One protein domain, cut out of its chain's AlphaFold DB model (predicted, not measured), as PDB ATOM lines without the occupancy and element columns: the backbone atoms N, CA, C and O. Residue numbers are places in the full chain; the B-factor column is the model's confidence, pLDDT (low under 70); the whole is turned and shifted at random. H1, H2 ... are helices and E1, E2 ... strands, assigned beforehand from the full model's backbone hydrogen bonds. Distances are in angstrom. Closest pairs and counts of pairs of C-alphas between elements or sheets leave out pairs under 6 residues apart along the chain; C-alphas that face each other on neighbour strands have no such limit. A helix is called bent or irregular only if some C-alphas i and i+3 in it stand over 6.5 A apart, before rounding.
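Overview. This is residues 2 to 70 of the 111 residues of an uncharacterized protein of Paenibacillus sp. Leaf72 (UniProt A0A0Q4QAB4). One antiparallel sheet, curled like part of a barrel, folds back so that E4 and E3 face E1 and E5 across the hinge E2, with small helix H1 at one end. The 69 printed residues include E1, H1, E2, E3, E4, E5 in turn; sheet order is E4 E3 E2 E1 E5. It is mostly strand, compact (radius of gyration of the C-alphas 11.1 A), spanning 32 by 26 by 21 A.

Along the chain. Find C-alpha 6 at (38.808, 25.575, -43.281); E1 runs to 11, then H1 spans 13 to 19. E2, residues 23 to 31, is 21.7 A long; E3 is 35 to 40, E4 46 to 50, and E5, 65 to 68, ends at (31.198, 22.510, -37.825).

Arrangement. In this folded sheet, bent back into two leaves, E2, E3 and E4 form a meander, successive antiparallel neighbours in two hairpins. Within hydrogen-bond range are N 9 and O 24, 2.8 A; N 29 and O 37, 2.9 A; N 38 and O 47, 2.9 A; N 10 and O 66, 3.0 A. H1 only grazes the sheet; 1 of 3 O i to N i+4 pairs and 3 of 4 i+3 pairs are within range.

Size, cuts and confidence. C-alphas 17 and 33 are farthest apart, 32.3 A. The printed part has no cut; the E4 to E5 link is long; no printed residue is under 70.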
ATOM      1  N   ASN A   2      34.059  32.539 -45.073       92.19
ATOM      2  CA  ASN A   2      34.434  33.086 -46.369       92.19
ATOM      3  C   ASN A   2      34.961  31.971 -47.281       92.19
ATOM      4  O   ASN A   2      35.096  30.823 -46.866       92.19
ATOM      5  N   LEU A   3      35.194  32.302 -48.551       94.19
ATOM      6  CA  LEU A   3      35.855  31.385 -49.479       94.19
ATOM      7  C   LEU A   3      37.278  31.101 -48.988       94.19
ATOM      8  O   LEU A   3      37.985  32.036 -48.624       94.19
ATOM      9  N   GLY A   4      37.680  29.833 -49.013       93.88
ATOM     10  CA  GLY A   4      38.988  29.379 -48.539       93.88
ATOM     11  C   GLY A   4      39.052  29.035 -47.050       93.88
ATOM     12  O   GLY A   4      40.042  28.442 -46.636       93.88
ATOM     13  N   ASP A   5      38.017  29.343 -46.261       95.31
ATOM     14  CA  ASP A   5      37.994  28.971 -44.844       95.31
ATOM     15  C   ASP A   5      38.018  27.440 -44.693       95.31
ATOM     16  O   ASP A   5      37.307  26.717 -45.406       95.31
ATOM     17  N   GLU A   6      38.828  26.962 -43.746       95.81
ATOM     18  CA  GLU A   6      38.808  25.575 -43.281       95.81
ATOM     19  C   GLU A   6      37.587  25.365 -42.381       95.81
ATOM     20  O   GLU A   6      37.264  26.194 -41.531       95.81
ATOM     21  N   VAL A   7      36.900  24.249 -42.590       95.75
ATOM     22  CA  VAL A   7      35.726  23.814 -41.834       95.75
ATOM     23  C   VAL A   7      35.821  22.312 -41.593       95.75
ATOM     24  O   VAL A   7      36.645  21.618 -42.194       95.75
ATOM     25  N   TYR A   8      34.954  21.798 -40.730       95.38
ATOM     26  CA  TYR A   8      35.004  20.412 -40.294       95.38
ATOM     27  C   TYR A   8      33.669  19.731 -40.559       95.38
ATOM     28  O   TYR A   8      32.604  20.291 -40.297       95.38
ATOM     29  N   LEU A   9      33.728  18.515 -41.094       94.31
ATOM     30  CA  LEU A   9      32.562  17.692 -41.369       94.31
ATOM     31  C   LEU A   9      32.625  16.396 -40.572       94.31
ATOM     32  O   LEU A   9      33.661  15.734 -40.549       94.31
ATOM     33  N   LYS A  10      31.495  15.997 -39.993       93.81
ATOM     34  CA  LYS A  10      31.307  14.657 -39.421       93.81
ATOM     35  C   LYS A  10      30.346  13.878 -40.305       93.81
ATOM     36  O   LYS A  10      29.333  14.420 -40.753       93.81
ATOM     37  N   ALA A  11      30.660  12.621 -40.597       92.31
ATOM     38  CA  ALA A  11      29.743  11.776 -41.351       92.31
ATOM     39  C   ALA A  11      28.471  11.510 -40.534       92.31
ATOM     40  O   ALA A  11      28.538  11.262 -39.331       92.31
ATOM     41  N   TYR A  12      27.314  11.527 -41.195       89.94
ATOM     42  CA  TYR A  12      26.022  11.280 -40.555       89.94
ATOM     43  C   TYR A  12      25.290  10.097 -41.195       89.94
ATOM     44  O   TYR A  12      25.423   9.814 -42.392       89.94
ATOM     45  N   GLY A  13      24.494   9.399 -40.385       87.31
ATOM     46  CA  GLY A  13      23.634   8.306 -40.828       87.31
ATOM     47  C   GLY A  13      24.409   7.183 -41.521       87.31
ATOM     48  O   GLY A  13      25.424   6.698 -41.026       87.31
ATOM     49  N   SER A  14      23.938   6.760 -42.696       84.69
ATOM     50  CA  SER A  14      24.577   5.681 -43.461       84.69
ATOM     51  C   SER A  14      25.992   6.024 -43.937       84.69
ATOM     52  O   SER A  14      26.766   5.108 -44.222       84.69
ATOM     53  N   ASN A  15      26.351   7.311 -43.982       86.38
ATOM     54  CA  ASN A  15      27.651   7.759 -44.465       86.38
ATOM     55  C   ASN A  15      28.789   7.458 -43.472       86.38
ATOM     56  O   ASN A  15      29.945   7.347 -43.880       86.38
ATOM     57  N   ILE A  16      28.454   7.214 -42.198       89.75
ATOM     58  CA  ILE A  16      29.400   6.790 -41.155       89.75
ATOM     59  C   ILE A  16      30.120   5.495 -41.557       89.75
ATOM     60  O   ILE A  16      31.316   5.353 -41.335       89.75
ATOM     61  N   LYS A  17      29.435   4.558 -42.231       86.00
ATOM     62  CA  LYS A  17      30.053   3.292 -42.672       86.00
ATOM     63  C   LYS A  17      31.191   3.490 -43.676       86.00
ATOM     64  O   LYS A  17      32.053   2.628 -43.790       86.00
ATOM     65  N   ARG A  18      31.152   4.583 -44.441       83.44
ATOM     66  CA  ARG A  18      32.118   4.874 -45.506       83.44
ATOM     67  C   ARG A  18      33.245   5.786 -45.036       83.44
ATOM     68  O   ARG A  18      34.360   5.654 -45.524       83.44
ATOM     69  N   HIS A  19      32.933   6.714 -44.139       84.56
ATOM     70  CA  HIS A  19      33.834   7.797 -43.749       84.56
ATOM     71  C   HIS A  19      34.273   7.733 -42.281       84.56
ATOM     72  O   HIS A  19      35.085   8.546 -41.860       84.56
ATOM     73  N   GLY A  20      33.767   6.766 -41.513       87.31
ATOM     74  CA  GLY A  20      34.013   6.669 -40.079       87.31
ATOM     75  C   GLY A  20      33.242   7.721 -39.283       87.31
ATOM     76  O   GLY A  20      32.332   8.379 -39.786       87.31
ATOM     77  N   THR A  21      33.598   7.843 -38.009       86.62
ATOM     78  CA  THR A  21      33.038   8.831 -37.070       86.62
ATOM     79  C   THR A  21      33.972  10.015 -36.834       86.62
ATOM     80  O   THR A  21      33.642  10.905 -36.055       86.62
ATOM     81  N   GLU A  22      35.143  10.007 -37.471       89.19
ATOM     82  CA  GLU A  22      36.160  11.042 -37.324       89.19
ATOM     83  C   GLU A  22      35.769  12.322 -38.066       89.19
ATOM     84  O   GLU A  22      35.016  12.304 -39.046       89.19
ATOM     85  N   LEU A  23      36.296  13.448 -37.587       92.06
ATOM     86  CA  LEU A  23      36.179  14.714 -38.291       92.06
ATOM     87  C   LEU A  23      37.041  14.712 -39.548       92.06
ATOM     88  O   LEU A  23      38.232  14.413 -39.506       92.06
ATOM     89  N   ILE A  24      36.446  15.171 -40.640       92.81
ATOM     90  CA  ILE A  24      37.120  15.383 -41.911       92.81
ATOM     91  C   ILE A  24      37.230  16.881 -42.157       92.81
ATOM     92  O   ILE A  24      36.250  17.622 -42.045       92.81
ATOM     93  N   LYS A  25      38.428  17.324 -42.523       94.44
ATOM     94  CA  LYS A  25      38.674  18.696 -42.949       94.44
ATOM     95  C   LYS A  25      38.089  18.951 -44.333       94.44
ATOM     96  O   LYS A  25      38.147  18.115 -45.241       94.44
ATOM     97  N   ALA A  26      37.526  20.136 -44.498       95.31
ATOM     98  CA  ALA A  26      37.026  20.613 -45.770       95.31
ATOM     99  C   ALA A  26      37.313  22.104 -45.936       95.31
ATOM    100  O   ALA A  26      37.513  22.838 -44.971       95.31
ATOM    101  N   THR A  27      37.297  22.565 -47.180       96.38
ATOM    102  CA  THR A  27      37.514  23.970 -47.525       96.38
ATOM    103  C   THR A  27      36.278  24.532 -48.201       96.38
ATOM    104  O   THR A  27      35.704  23.895 -49.089       96.38
ATOM    105  N   VAL A  28      35.872  25.745 -47.834       96.56
ATOM    106  CA  VAL A  28      34.771  26.448 -48.502       96.56
ATOM    107  C   VAL A  28      35.198  26.857 -49.914       96.56
ATOM    108  O   VAL A  28      36.016  27.757 -50.094       96.56
ATOM    109  N   ILE A  29      34.602  26.233 -50.931       96.75
ATOM    110  CA  ILE A  29      34.911  26.493 -52.348       96.75
ATOM    111  C   ILE A  29      33.893  27.407 -53.032       96.75
ATOM    112  O   ILE A  29      34.196  28.024 -54.051       96.75
ATOM    113  N   LYS A  30      32.673  27.511 -52.489       96.06
ATOM    114  CA  LYS A  30      31.635  28.406 -53.009       96.06
ATOM    115  C   LYS A  30      30.801  28.975 -51.874       96.06
ATOM    116  O   LYS A  30      30.402  28.259 -50.961       96.06
ATOM    117  N   LYS A  31      30.458  30.256 -51.983       95.38
ATOM    118  CA  LYS A  31      29.543  30.946 -51.073       95.38
ATOM    119  C   LYS A  31      28.471  31.649 -51.894       95.38
ATOM    120  O   LYS A  31      28.736  32.641 -52.565       95.38
ATOM    121  N   GLY A  32      27.270  31.087 -51.885       92.50
ATOM    122  CA  GLY A  32      26.076  31.714 -52.434       92.50
ATOM    123  C   GLY A  32      25.321  32.507 -51.368       92.50
ATOM    124  O   GLY A  32      25.716  32.572 -50.205       92.50
ATOM    125  N   ARG A  33      24.178  33.078 -51.759       92.31
ATOM    126  CA  ARG A  33      23.294  33.805 -50.831       92.31
ATOM    127  C   ARG A  33      22.593  32.884 -49.827       92.31
ATOM    128  O   ARG A  33      22.347  33.290 -48.700       92.31
ATOM    129  N   LEU A  34      22.245  31.670 -50.255       93.44
ATOM    130  CA  LEU A  34      21.440  30.718 -49.477       93.44
ATOM    131  C   LEU A  34      22.212  29.469 -49.057       93.44
ATOM    132  O   LEU A  34      21.686  28.655 -48.304       93.44
ATOM    133  N   TYR A  35      23.419  29.274 -49.579       94.69
ATOM    134  CA  TYR A  35      24.193  28.071 -49.328       94.69
ATOM    135  C   TYR A  35      25.688  28.338 -49.411       94.69
ATOM    136  O   TYR A  35      26.135  29.270 -50.082       94.69
ATOM    137  N   ILE A  36      26.447  27.456 -48.781       95.50
ATOM    138  CA  ILE A  36      27.878  27.277 -48.994       95.50
ATOM    139  C   ILE A  36      28.121  25.904 -49.610       95.50
ATOM    140  O   ILE A  36      27.314  24.988 -49.448       95.50
ATOM    141  N   GLU A  37      29.220  25.765 -50.331       95.56
ATOM    142  CA  GLU A  37      29.716  24.489 -50.828       95.56
ATOM    143  C   GLU A  37      31.145  24.308 -50.348       95.56
ATOM    144  O   GLU A  37      31.962  25.229 -50.448       95.56
ATOM    145  N   VAL A  38      31.429  23.122 -49.829       96.06
ATOM    146  CA  VAL A  38      32.730  22.763 -49.278       96.06
ATOM    147  C   VAL A  38      33.273  21.554 -50.020       96.06
ATOM    148  O   VAL A  38      32.507  20.695 -50.463       96.06
ATOM    149  N   LYS A  39      34.592  21.492 -50.161       95.44
ATOM    150  CA  LYS A  39      35.319  20.368 -50.750       95.44
ATOM    151  C   LYS A  39      36.119  19.676 -49.659       95.44
ATOM    152  O   LYS A  39      36.821  20.352 -48.916       95.44
ATOM    153  N   LEU A  40      36.004  18.357 -49.569       91.62
ATOM    154  CA  LEU A  40      36.757  17.560 -48.599       91.62
ATOM    155  C   LEU A  40      38.229  17.484 -49.039       91.62
ATOM    156  O   LEU A  40      38.487  17.341 -50.236       91.62
ATOM    157  N   GLU A  41      39.164  17.587 -48.089       82.19
ATOM    158  CA  GLU A  41      40.604  17.803 -48.349       82.19
ATOM    159  C   GLU A  41      41.217  16.735 -49.283       82.19
ATOM    160  O   GLU A  41      41.986  17.075 -50.178       82.19
ATOM    161  N   ASP A  42      40.726  15.490 -49.216       74.50
ATOM    162  CA  ASP A  42      41.193  14.356 -50.032       74.50
ATOM    163  C   ASP A  42      40.126  13.782 -50.981       74.50
ATOM    164  O   ASP A  42      40.149  12.602 -51.349       74.50
ATOM    165  N   SER A  43      39.134  14.584 -51.380       77.38
ATOM    166  CA  SER A  43      38.047  14.098 -52.232       77.38
ATOM    167  C   SER A  43      37.699  15.022 -53.393       77.38
ATOM    168  O   SER A  43      37.739  16.248 -53.307       77.38
ATOM    169  N   ILE A  44      37.247  14.409 -54.491       79.25
ATOM    170  CA  ILE A  44      36.489  15.114 -55.536       79.25
ATOM    171  C   ILE A  44      35.061  15.447 -55.078       79.25
ATOM    172  O   ILE A  44      34.346  16.169 -55.769       79.25
ATOM    173  N   GLN A  45      34.630  14.902 -53.937       85.00
ATOM    174  CA  GLN A  45      33.301  15.128 -53.391       85.00
ATOM    175  C   GLN A  45      33.179  16.529 -52.797       85.00
ATOM    176  O   GLN A  45      34.060  17.011 -52.079       85.00
ATOM    177  N   THR A  46      32.036  17.147 -53.065       91.94
ATOM    178  CA  THR A  46      31.616  18.394 -52.436       91.94
ATOM    179  C   THR A  46      30.342  18.165 -51.639       91.94
ATOM    180  O   THR A  46      29.540  17.278 -51.943       91.94
ATOM    181  N   ALA A  47      30.150  18.973 -50.604       92.56
ATOM    182  CA  ALA A  47      28.931  18.992 -49.811       92.56
ATOM    183  C   ALA A  47      28.385  20.421 -49.760       92.56
ATOM    184  O   ALA A  47      29.137  21.388 -49.625       92.56
ATOM    185  N   LYS A  48      27.065  20.564 -49.900       95.00
ATOM    186  CA  LYS A  48      26.385  21.865 -49.880       95.00
ATOM    187  C   LYS A  48      25.622  22.027 -48.583       95.00
ATOM    188  O   LYS A  48      24.902  21.119 -48.198       95.00
ATOM    189  N   PHE A  49      25.695  23.190 -47.952       95.12
ATOM    190  CA  PHE A  49      25.013  23.464 -46.686       95.12
ATOM    191  C   PHE A  49      24.191  24.741 -46.793       95.12
ATOM    192  O   PHE A  49      24.640  25.724 -47.382       95.12
ATOM    193  N   LYS A  50      22.968  24.725 -46.259       94.00
ATOM    194  CA  LYS A  50      22.051  25.873 -46.278       94.00
ATOM    195  C   LYS A  50      22.484  26.919 -45.255       94.00
ATOM    196  O   LYS A  50      22.816  26.586 -44.127       94.00
ATOM    197  N   LEU A  51      22.391  28.191 -45.617       91.44
ATOM    198  CA  LEU A  51      22.509  29.308 -44.684       91.44
ATOM    199  C   LEU A  51      21.120  29.700 -44.146       91.44
ATOM    200  O   LEU A  51      20.150  29.638 -44.902       91.44
ATOM    201  N   PRO A  52      21.006  30.139 -42.878       90.69
ATOM    202  CA  PRO A  52      22.063  30.215 -41.864       90.69
ATOM    203  C   PRO A  52      22.252  28.911 -41.072       90.69
ATOM    204  O   PRO A  52      23.168  28.822 -40.267       90.69
ATOM    205  N   THR A  53      21.387  27.913 -41.272       90.44
ATOM    206  CA  THR A  53      21.274  26.744 -40.382       90.44
ATOM    207  C   THR A  53      22.428  25.750 -40.482       90.44
ATOM    208  O   THR A  53      22.506  24.842 -39.664       90.44
ATOM    209  N   MET A  54      23.279  25.872 -41.502       92.31
ATOM    210  CA  MET A  54      24.341  24.923 -41.860       92.31
ATOM    211  C   MET A  54      23.850  23.485 -42.036       92.31
ATOM    212  O   MET A  54      24.622  22.535 -41.986       92.31
ATOM    213  N   GLN A  55      22.555  23.308 -42.301       90.81
ATOM    214  CA  GLN A  55      21.998  21.995 -42.583       90.81
ATOM    215  C   GLN A  55      22.435  21.536 -43.967       90.81
ATOM    216  O   GLN A  55      22.355  22.293 -44.941       90.81
ATOM    217  N   HIS A  56      22.847  20.276 -44.059       90.88
ATOM    218  CA  HIS A  56      23.238  19.673 -45.321       90.88
ATOM    219  C   HIS A  56      22.091  19.755 -46.341       90.88
ATOM    220  O   HIS A  56      20.963  19.318 -46.109       90.88
ATOM    221  N   HIS A  57      22.377  20.379 -47.477       88.31
ATOM    222  CA  HIS A  57      21.465  20.561 -48.590       88.31
ATOM    223  C   HIS A  57      21.519  19.330 -49.496       88.31
ATOM    224  O   HIS A  57      22.400  19.205 -50.343       88.31
ATOM    225  N   ASN A  58      20.552  18.433 -49.330       83.50
ATOM    226  CA  ASN A  58      20.532  17.125 -49.986       83.50
ATOM    227  C   ASN A  58      19.171  16.782 -50.625       83.50
ATOM    228  O   ASN A  58      18.782  15.617 -50.670       83.50
ATOM    229  N   ASN A  59      18.428  17.792 -51.086       78.62
ATOM    230  CA  ASN A  59      17.168  17.624 -51.823       78.62
ATOM    231  C   ASN A  59      16.125  16.704 -51.149       78.62
ATOM    232  O   ASN A  59      15.382  16.012 -51.836       78.62
ATOM    233  N   GLY A  60      16.052  16.703 -49.814       71.19
ATOM    234  CA  GLY A  60      15.048  15.939 -49.059       71.19
ATOM    235  C   GLY A  60      15.475  14.523 -48.667       71.19
ATOM    236  O   GLY A  60      14.677  13.792 -48.090       71.19
ATOM    237  N   LEU A  61      16.722  14.133 -48.942       76.44
ATOM    238  CA  LEU A  61      17.296  12.894 -48.417       76.44
ATOM    239  C   LEU A  61      17.719  13.051 -46.944       76.44
ATOM    240  O   LEU A  61      17.648  14.133 -46.361       76.44
ATOM    241  N   SER A  62      18.193  11.970 -46.320       78.88
ATOM    242  CA  SER A  62      18.845  12.062 -45.004       78.88
ATOM    243  C   SER A  62      20.210  12.752 -45.125       78.88
ATOM    244  O   SER A  62      20.929  12.503 -46.102       78.88
ATOM    245  N   PRO A  63      20.575  13.656 -44.198       83.38
ATOM    246  CA  PRO A  63      21.850  14.359 -44.263       83.38
ATOM    247  C   PRO A  63      23.001  13.352 -44.198       83.38
ATOM    248  O   PRO A  63      23.026  12.489 -43.336       83.38
ATOM    249  N   ALA A  64      23.941  13.436 -45.135       88.06
ATOM    250  CA  ALA A  64      25.158  12.625 -45.119       88.06
ATOM    251  C   ALA A  64      26.291  13.226 -44.264       88.06
ATOM    252  O   ALA A  64      27.267  12.533 -43.975       88.06
ATOM    253  N   TRP A  65      26.167  14.504 -43.888       92.69
ATOM    254  CA  TRP A  65      27.207  15.290 -43.232       92.69
ATOM    255  C   TRP A  65      26.607  16.244 -42.201       92.69
ATOM    256  O   TRP A  65      25.595  16.893 -42.476       92.69
ATOM    257  N   GLU A  66      27.277  16.367 -41.064       94.31
ATOM    258  CA  GLU A  66      27.134  17.474 -40.121       94.31
ATOM    259  C   GLU A  66      28.273  18.469 -40.325       94.31
ATOM    260  O   GLU A  66      29.387  18.081 -40.678       94.31
ATOM    261  N   PHE A  67      27.974  19.751 -40.130       95.00
ATOM    262  CA  PHE A  67      28.887  20.857 -40.389       95.00
ATOM    263  C   PHE A  67      29.305  21.529 -39.083       95.00
ATOM    264  O   PHE A  67      28.449  21.907 -38.285       95.00
ATOM    265  N   PHE A  68      30.604  21.775 -38.936       95.50
ATOM    266  CA  PHE A  68      31.198  22.510 -37.825       95.50
ATOM    267  C   PHE A  68      32.114  23.604 -38.375       95.50
ATOM    268  O   PHE A  68      32.941  23.357 -39.259       95.50
ATOM    269  N   SER A  69      31.954  24.834 -37.879       93.69
ATOM    270  CA  SER A  69      32.727  25.971 -38.390       93.69
ATOM    271  C   SER A  69      34.150  26.004 -37.839       93.69
ATOM    272  O   SER A  69      35.038  26.576 -38.465       93.69
ATOM    273  N   SER A  70      34.372  25.342 -36.705       94.25
ATOM    274  CA  SER A  70      35.675  25.152 -36.087       94.25
ATOM    275  C   SER A  70      35.772  23.774 -35.429       94.25
ATOM    276  O   SER A  70      34.762  23.111 -35.183       94.25
TER     277      SER A  70